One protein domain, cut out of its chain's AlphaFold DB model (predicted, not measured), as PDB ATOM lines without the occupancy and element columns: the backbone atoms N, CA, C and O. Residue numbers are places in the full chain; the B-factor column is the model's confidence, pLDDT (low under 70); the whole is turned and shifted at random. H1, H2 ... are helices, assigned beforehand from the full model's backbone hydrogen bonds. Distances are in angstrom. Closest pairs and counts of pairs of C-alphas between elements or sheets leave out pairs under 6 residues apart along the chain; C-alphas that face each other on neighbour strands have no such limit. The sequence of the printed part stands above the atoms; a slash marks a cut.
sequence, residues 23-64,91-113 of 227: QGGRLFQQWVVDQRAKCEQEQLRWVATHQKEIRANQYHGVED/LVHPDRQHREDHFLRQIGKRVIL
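What this domain is: This is residues 23 to 64 and 91 to 113 of the 227 residues of the protein "Helitron_like_N domain-containing protein" of Phytophthora fragariae (UniProt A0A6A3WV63). A long helix, H1, and a shorter one, H2, meet at their ends in an open corner, with short H3 beside H2. Residues 23 to 43 stick out at one end and residues 91 to 102 stand free. The 65 printed residues, with named helices H1, H2, H3 in chain order and no named strand, are all helix in class and form an extended rod, 68 by 23 by 19 A, radius of gyration of the C-alphas 20.4 A.

How they stand to each other: Start at H1, residues 26 to 49, where every O i to N i+4 pair is within hydrogen-bond range. A tight link leads to H2, residues 51 to 64, with 8 of 10 such pairs. The two are close but not clearly touching, at a steep tilt of 64 degrees, the same way; their closest C-alphas, Val 47 and Ile 54, are 7.9 A apart. H3, residues 103 to 106, is too short for such a pair. It is close to H2 but not clearly touching: their closest C-alphas, Val 62 and Leu 104, are 7.4 A apart. H1 and H3 are apart.

Where its parts are: Find C-alpha 26 at (135.775, 148.860, 149.014); H1 runs 34.5 A to C-alpha 49. H2 spans 20.5 A and H3 5.5 A, ending at C-alpha 106, (106.938, 127.569, 178.280).

The domain as a whole: The C-alphas of Gln 23 and Pro 94 are farthest apart, 68.4 A. Residues 65 to 90 are not printed; C-alphas 64 and 91 are 18.7 A apart. Look for pLDDT under 70 at residues 61 to 64 and 91 to 108.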
ATOM      1  N   GLN A  23     142.845 147.938 155.123       82.31
ATOM      2  CA  GLN A  23     143.379 148.688 153.982       82.31
ATOM      3  C   GLN A  23     142.688 148.336 152.655       82.31
ATOM      4  O   GLN A  23     142.981 148.932 151.624       82.31
ATOM      5  N   GLY A  24     141.773 147.361 152.658       81.19
ATOM      6  CA  GLY A  24     141.085 146.894 151.457       81.19
ATOM      7  C   GLY A  24     139.995 147.833 150.927       81.19
ATOM      8  O   GLY A  24     139.355 147.486 149.932       81.19
ATOM      9  N   GLY A  25     139.733 148.968 151.588       82.75
ATOM     10  CA  GLY A  25     138.755 149.981 151.175       82.75
ATOM     11  C   GLY A  25     137.400 149.385 150.795       82.75
ATOM     12  O   GLY A  25     136.694 148.795 151.613       82.75
ATOM     13  N   ARG A  26     137.031 149.449 149.513       79.44
ATOM     14  CA  ARG A  26     135.775 148.860 149.014       79.44
ATOM     15  C   ARG A  26     135.623 147.362 149.304       79.44
ATOM     16  O   ARG A  26     134.518 146.912 149.605       79.44
ATOM     17  N   LEU A  27     136.703 146.584 149.217       84.44
ATOM     18  CA  LEU A  27     136.666 145.150 149.527       84.44
ATOM     19  C   LEU A  27     136.419 144.913 151.016       84.44
ATOM     20  O   LEU A  27     135.702 143.979 151.373       84.44
ATOM     21  N   PHE A  28     136.948 145.790 151.872       85.25
ATOM     22  CA  PHE A  28     136.666 145.758 153.303       85.25
ATOM     23  C   PHE A  28     135.176 145.968 153.574       85.25
ATOM     24  O   PHE A  28     134.570 145.183 154.298       85.25
ATOM     25  N   GLN A  29     134.548 146.959 152.937       81.25
ATOM     26  CA  GLN A  29     133.112 147.215 153.105       81.25
ATOM     27  C   GLN A  29     132.250 146.021 152.694       81.25
ATOM     28  O   GLN A  29     131.338 145.628 153.421       81.25
ATOM     29  N   GLN A  30     132.554 145.422 151.541       84.06
ATOM     30  CA  GLN A  30     131.855 144.224 151.090       84.06
ATOM     31  C   GLN A  30     132.032 143.081 152.094       84.06
ATOM     32  O   GLN A  30     131.059 142.420 152.456       84.06
ATOM     33  N   TRP A  31     133.253 142.894 152.597       87.19
ATOM     34  CA  TRP A  31     133.533 141.900 153.620       87.19
ATOM     35  C   TRP A  31     132.714 142.154 154.893       87.19
ATOM     36  O   TRP A  31     132.105 141.216 155.394       87.19
ATOM     37  N   VAL A  32     132.612 143.395 155.384       85.75
ATOM     38  CA  VAL A  32     131.808 143.747 156.575       85.75
ATOM     39  C   VAL A  32     130.348 143.319 156.398       85.75
ATOM     40  O   VAL A  32     129.790 142.657 157.276       85.75
ATOM     41  N   VAL A  33     129.739 143.661 155.257       84.38
ATOM     42  CA  VAL A  33     128.345 143.304 154.939       84.38
ATOM     43  C   VAL A  33     128.175 141.785 154.878       84.38
ATOM     44  O   VAL A  33     127.269 141.237 155.510       84.38
ATOM     45  N   ASP A  34     129.082 141.089 154.192       88.00
ATOM     46  CA  ASP A  34     129.039 139.633 154.062       88.00
ATOM     47  C   ASP A  34     129.206 138.934 155.421       88.00
ATOM     48  O   ASP A  34     128.512 137.957 155.708       88.00
ATOM     49  N   GLN A  35     130.100 139.419 156.288       89.62
ATOM     50  CA  GLN A  35     130.282 138.852 157.624       89.62
ATOM     51  C   GLN A  35     129.070 139.091 158.520       89.62
ATOM     52  O   GLN A  35     128.684 138.192 159.270       89.62
ATOM     53  N   ARG A  36     128.442 140.268 158.431       86.31
ATOM     54  CA  ARG A  36     127.218 140.563 159.179       86.31
ATOM     55  C   ARG A  36     126.098 139.599 158.792       86.31
ATOM     56  O   ARG A  36     125.531 138.964 159.679       86.31
ATOM     57  N   ALA A  37     125.856 139.427 157.492       87.25
ATOM     58  CA  ALA A  37     124.853 138.491 156.986       87.25
ATOM     59  C   ALA A  37     125.140 137.044 157.424       87.25
ATOM     60  O   ALA A  37     124.233 136.320 157.833       87.25
ATOM     61  N   LYS A  38     126.413 136.622 157.402       90.00
ATOM     62  CA  LYS A  38     126.820 135.292 157.883       90.00
ATOM     63  C   LYS A  38     126.550 135.099 159.376       90.00
ATOM     64  O   LYS A  38     126.021 134.056 159.743       90.00
ATOM     65  N   CYS A  39     126.882 136.081 160.216       89.62
ATOM     66  CA  CYS A  39     126.638 136.009 161.660       89.62
ATOM     67  C   CYS A  39     125.142 135.897 161.981       89.62
ATOM     68  O   CYS A  39     124.747 135.059 162.788       89.62
ATOM     69  N   GLU A  40     124.301 136.703 161.329       86.62
ATOM     70  CA  GLU A  40     122.843 136.641 161.507       86.62
ATOM     71  C   GLU A  40     122.286 135.292 161.044       86.62
ATOM     72  O   GLU A  40     121.520 134.642 161.759       86.62
ATOM     73  N   GLN A  41     122.726 134.812 159.880       88.50
ATOM     74  CA  GLN A  41     122.290 133.528 159.346       88.50
ATOM     75  C   GLN A  41     122.723 132.345 160.222       88.50
ATOM     76  O   GLN A  41     121.954 131.390 160.372       88.50
ATOM     77  N   GLU A  42     123.934 132.385 160.782       90.25
ATOM     78  CA  GLU A  42     124.421 131.382 161.726       90.25
ATOM     79  C   GLU A  42     123.563 131.373 162.990       90.25
ATOM     80  O   GLU A  42     123.118 130.304 163.402       90.25
ATOM     81  N   GLN A  43     123.248 132.541 163.552       87.44
ATOM     82  CA  GLN A  43     122.390 132.645 164.731       87.44
ATOM     83  C   GLN A  43     120.997 132.053 164.473       87.44
ATOM     84  O   GLN A  43     120.516 131.232 165.257       87.44
ATOM     85  N   LEU A  44     120.362 132.405 163.349       88.56
ATOM     86  CA  LEU A  44     119.062 131.846 162.962       88.56
ATOM     87  C   LEU A  44     119.131 130.325 162.773       88.56
ATOM     88  O   LEU A  44     118.236 129.597 163.209       88.56
ATOM     89  N   ARG A  45     120.206 129.829 162.146       89.38
ATOM     90  CA  ARG A  45     120.429 128.394 161.944       89.38
ATOM     91  C   ARG A  45     120.633 127.675 163.272       89.38
ATOM     92  O   ARG A  45     120.023 126.630 163.469       89.38
ATOM     93  N   TRP A  46     121.428 128.241 164.178       89.00
ATOM     94  CA  TRP A  46     121.687 127.663 165.490       89.00
ATOM     95  C   TRP A  46     120.381 127.487 166.264       89.00
ATOM     96  O   TRP A  46     120.086 126.376 166.702       89.00
ATOM     97  N   VAL A  47     119.540 128.527 166.322       86.25
ATOM     98  CA  VAL A  47     118.221 128.443 166.969       86.25
ATOM     99  C   VAL A  47     117.349 127.373 166.311       86.25
ATOM    100  O   VAL A  47     116.650 126.633 167.002       86.25
ATOM    101  N   ALA A  48     117.389 127.247 164.983       85.50
ATOM    102  CA  ALA A  48     116.605 126.244 164.270       85.50
ATOM    103  C   ALA A  48     117.054 124.801 164.568       85.50
ATOM    104  O   ALA A  48     116.196 123.931 164.731       85.50
ATOM    105  N   THR A  49     118.363 124.536 164.654       90.44
ATOM    106  CA  THR A  49     118.908 123.176 164.802       90.44
ATOM    107  C   THR A  49     119.089 122.732 166.256       90.44
ATOM    108  O   THR A  49     118.986 121.539 166.527       90.44
ATOM    109  N   HIS A  50     119.275 123.653 167.207       88.25
ATOM    110  CA  HIS A  50     119.584 123.343 168.616       88.25
ATOM    111  C   HIS A  50     118.353 123.419 169.535       88.25
ATOM    112  O   HIS A  50     118.458 123.621 170.740       88.25
ATOM    113  N   GLN A  51     117.151 123.203 168.991       86.88
ATOM    114  CA  GLN A  51     115.895 123.226 169.758       86.88
ATOM    115  C   GLN A  51     115.896 122.281 170.966       86.88
ATOM    116  O   GLN A  51     115.280 122.595 171.978       86.88
ATOM    117  N   LYS A  52     116.571 121.127 170.869       84.06
ATOM    118  CA  LYS A  52     116.674 120.170 171.981       84.06
ATOM    119  C   LYS A  52     117.500 120.729 173.139       84.06
ATOM    120  O   LYS A  52     117.068 120.615 174.276       84.06
ATOM    121  N   GLU A  53     118.630 121.366 172.844       84.75
ATOM    122  CA  GLU A  53     119.498 121.998 173.845       84.75
ATOM    123  C   GLU A  53     118.818 123.208 174.484       84.75
ATOM    124  O   GLU A  53     118.785 123.334 175.703       84.75
ATOM    125  N   ILE A  54     118.170 124.048 173.671       82.19
ATOM    126  CA  ILE A  54     117.390 125.185 174.171       82.19
ATOM    127  C   ILE A  54     116.282 124.701 175.118       82.19
ATOM    128  O   ILE A  54     116.071 125.299 176.169       82.19
ATOM    129  N   ARG A  55     115.598 123.599 174.782       81.81
ATOM    130  CA  ARG A  55     114.596 122.983 175.665       81.81
ATOM    131  C   ARG A  55     115.218 122.398 176.929       81.81
ATOM    132  O   ARG A  55     114.648 122.601 177.988       81.81
ATOM    133  N   ALA A  56     116.352 121.702 176.834       81.00
ATOM    134  CA  ALA A  56     117.071 121.164 177.994       81.00
ATOM    135  C   ALA A  56     117.395 122.274 179.009       81.00
ATOM    136  O   ALA A  56     117.070 122.147 180.185       81.00
ATOM    137  N   ASN A  57     117.899 123.415 178.531       76.75
ATOM    138  CA  ASN A  57     118.182 124.584 179.367       76.75
ATOM    139  C   ASN A  57     116.935 125.150 180.066       76.75
ATOM    140  O   ASN A  57     117.040 125.650 181.181       76.75
ATOM    141  N   GLN A  58     115.746 125.057 179.455       72.50
ATOM    142  CA  GLN A  58     114.504 125.463 180.125       72.50
ATOM    143  C   GLN A  58     114.180 124.582 181.336       72.50
ATOM    144  O   GLN A  58     113.603 125.086 182.293       72.50
ATOM    145  N   TYR A  59     114.539 123.293 181.307       72.19
ATOM    146  CA  TYR A  59     114.303 122.382 182.431       72.19
ATOM    147  C   TYR A  59     115.236 122.661 183.613       72.19
ATOM    148  O   TYR A  59     114.786 122.551 184.748       72.19
ATOM    149  N   HIS A  60     116.473 123.110 183.379       70.62
ATOM    150  CA  HIS A  60     117.346 123.566 184.471       70.62
ATOM    151  C   HIS A  60     116.743 124.748 185.237       70.62
ATOM    152  O   HIS A  60     116.777 124.764 186.458       70.62
ATOM    153  N   GLY A  61     116.069 125.677 184.550       67.81
ATOM    154  CA  GLY A  61     115.341 126.755 185.229       67.81
ATOM    155  C   GLY A  61     114.198 126.264 186.134       67.81
ATOM    156  O   GLY A  61     113.819 126.955 187.073       67.81
ATOM    157  N   VAL A  62     113.653 125.070 185.877       67.38
ATOM    158  CA  VAL A  62     112.659 124.412 186.749       67.38
ATOM    159  C   VAL A  62     113.324 123.815 187.968       67.38
ATOM    160  O   VAL A  62     112.812 123.963 189.068       67.38
ATOM    161  N   GLU A  63     114.440 123.127 187.754       67.12
ATOM    162  CA  GLU A  63     115.256 122.545 188.811       67.12
ATOM    163  C   GLU A  63     115.725 123.637 189.782       67.12
ATOM    164  O   GLU A  63     115.476 123.533 190.980       67.12
ATOM    165  N   ASP A  64     116.264 124.743 189.263       68.69
ATOM    166  CA  ASP A  64     116.664 125.913 190.049       68.69
ATOM    167  C   ASP A  64     115.481 126.553 190.792       68.69
ATOM    168  O   ASP A  64     115.618 126.976 191.941       68.69
ATOM    169  N   LEU A  91      98.458 119.807 190.382       49.25
ATOM    170  CA  LEU A  91      98.867 120.345 191.682       49.25
ATOM    171  C   LEU A  91      97.908 121.466 192.090       49.25
ATOM    172  O   LEU A  91      97.775 122.461 191.372       49.25
ATOM    173  N   VAL A  92      97.263 121.328 193.246       49.81
ATOM    174  CA  VAL A  92      96.350 122.336 193.787       49.81
ATOM    175  C   VAL A  92      97.122 123.219 194.764       49.81
ATOM    176  O   VAL A  92      97.573 122.767 195.816       49.81
ATOM    177  N   HIS A  93      97.285 124.495 194.410       51.97
ATOM    178  CA  HIS A  93      97.847 125.507 195.302       51.97
ATOM    179  C   HIS A  93      96.715 126.350 195.905       51.97
ATOM    180  O   HIS A  93      95.905 126.876 195.139       51.97
ATOM    181  N   PRO A  94      96.667 126.530 197.236       47.69
ATOM    182  CA  PRO A  94      95.543 127.194 197.895       47.69
ATOM    183  C   PRO A  94      95.452 128.711 197.649       47.69
ATOM    184  O   PRO A  94      94.411 129.281 197.951       47.69
ATOM    185  N   ASP A  95      96.476 129.363 197.071       48.91
ATOM    186  CA  ASP A  95      96.495 130.834 196.945       48.91
ATOM    187  C   ASP A  95      97.107 131.402 195.642       48.91
ATOM    188  O   ASP A  95      97.854 132.377 195.650       48.91
ATOM    189  N   ARG A  96      96.841 130.816 194.464       51.16
ATOM    190  CA  ARG A  96      97.303 131.434 193.199       51.16
ATOM    191  C   ARG A  96      96.191 132.173 192.463       51.16
ATOM    192  O   ARG A  96      95.407 131.574 191.731       51.16
ATOM    193  N   GLN A  97      96.243 133.507 192.526       50.78
ATOM    194  CA  GLN A  97      95.823 134.348 191.402       50.78
ATOM    195  C   GLN A  97      96.453 133.796 190.115       50.78
ATOM    196  O   GLN A  97      97.661 133.554 190.045       50.78
ATOM    197  N   HIS A  98      95.617 133.569 189.103       44.78
ATOM    198  CA  HIS A  98      96.005 132.998 187.819       44.78
ATOM    199  C   HIS A  98      96.970 133.948 187.086       44.78
ATOM    200  O   HIS A  98      96.548 134.828 186.344       44.78
ATOM    201  N   ARG A  99      98.282 133.812 187.311       49.69
ATOM    202  CA  ARG A  99      99.292 134.536 186.528       49.69
ATOM    203  C   ARG A  99      99.438 133.847 185.177       49.69
ATOM    204  O   ARG A  99      99.983 132.745 185.100       49.69
ATOM    205  N   GLU A 100      98.937 134.486 184.123       50.84
ATOM    206  CA  GLU A 100      98.940 133.922 182.766       50.84
ATOM    207  C   GLU A 100     100.357 133.621 182.238       50.84
ATOM    208  O   GLU A 100     100.536 132.638 181.512       50.84
ATOM    209  N   ASP A 101     101.366 134.356 182.720       54.53
ATOM    210  CA  ASP A 101     102.774 134.294 182.295       54.53
ATOM    211  C   ASP A 101     103.665 133.371 183.147       54.53
ATOM    212  O   ASP A 101     104.852 133.629 183.357       54.53
ATOM    213  N   HIS A 102     103.124 132.275 183.683       61.62
ATOM    214  CA  HIS A 102     103.942 131.357 184.478       61.62
ATOM    215  C   HIS A 102     104.976 130.623 183.602       61.62
ATOM    216  O   HIS A 102     104.600 129.892 182.680       61.62
ATOM    217  N   PHE A 103     106.272 130.752 183.920       63.41
ATOM    218  CA  PHE A 103     107.389 130.165 183.154       63.41
ATOM    219  C   PHE A 103     107.227 128.656 182.897       63.41
ATOM    220  O   PHE A 103     107.615 128.165 181.836       63.41
ATOM    221  N   LEU A 104     106.554 127.933 183.810       62.28
ATOM    222  CA  LEU A 104     106.264 126.505 183.643       62.28
ATOM    223  C   LEU A 104     105.474 126.174 182.360       62.28
ATOM    224  O   LEU A 104     105.604 125.084 181.808       62.28
ATOM    225  N   ARG A 105     104.682 127.117 181.833       64.81
ATOM    226  CA  ARG A 105     103.909 126.935 180.590       64.81
ATOM    227  C   ARG A 105     104.770 126.978 179.324       64.81
ATOM    228  O   ARG A 105     104.260 126.654 178.246       64.81
ATOM    229  N   GLN A 106     106.029 127.404 179.420       63.50
ATOM    230  CA  GLN A 106     106.938 127.569 178.280       63.50
ATOM    231  C   GLN A 106     107.942 126.414 178.130       63.50
ATOM    232  O   GLN A 106     108.561 126.283 177.074       63.50
ATOM    233  N   ILE A 107     108.060 125.554 179.143       69.25
ATOM    234  CA  ILE A 107     109.018 124.446 179.180       69.25
ATOM    235  C   ILE A 107     108.677 123.379 178.137       69.25
ATOM    236  O   ILE A 107     107.515 123.027 177.931       69.25
ATOM    237  N   GLY A 108     109.705 122.853 177.465       68.38
ATOM    238  CA  GLY A 108     109.584 121.723 176.536       68.38
ATOM    239  C   GLY A 108     108.955 122.078 175.186       68.38
ATOM    240  O   GLY A 108     108.970 121.264 174.256       68.38
ATOM    241  N   LYS A 109     108.455 123.309 175.035       74.62
ATOM    242  CA  LYS A 109     107.913 123.828 173.779       74.62
ATOM    243  C   LYS A 109     109.036 124.194 172.812       74.62
ATOM    244  O   LYS A 109     110.193 124.403 173.169       74.62
ATOM    245  N   ARG A 110     108.709 124.238 171.519       75.69
ATOM    246  CA  ARG A 110     109.630 124.764 170.504       75.69
ATOM    247  C   ARG A 110     109.840 126.257 170.765       75.69
ATOM    248  O   ARG A 110     108.862 126.992 170.844       75.69
ATOM    249  N   VAL A 111     111.093 126.697 170.831       78.06
ATOM    250  CA  VAL A 111     111.416 128.123 170.858       78.06
ATOM    251  C   VAL A 111     111.322 128.642 169.437       78.06
ATOM    252  O   VAL A 111     112.117 128.288 168.566       78.06
ATOM    253  N   ILE A 112     110.297 129.449 169.193       78.94
ATOM    254  CA  ILE A 112     110.091 130.127 167.922       78.94
ATOM    255  C   ILE A 112     110.491 131.576 168.138       78.94
ATOM    256  O   ILE A 112     109.989 132.211 169.063       78.94
ATOM    257  N   LEU A 113     111.387 132.093 167.296       80.81
ATOM    258  CA  LEU A 113     111.783 133.492 167.393       80.81
ATOM    259  C   LEU A 113     110.542 134.389 167.246       80.81
ATOM    260  O   LEU A 113     109.723 134.159 166.339       80.81
TER     261      LEU A 113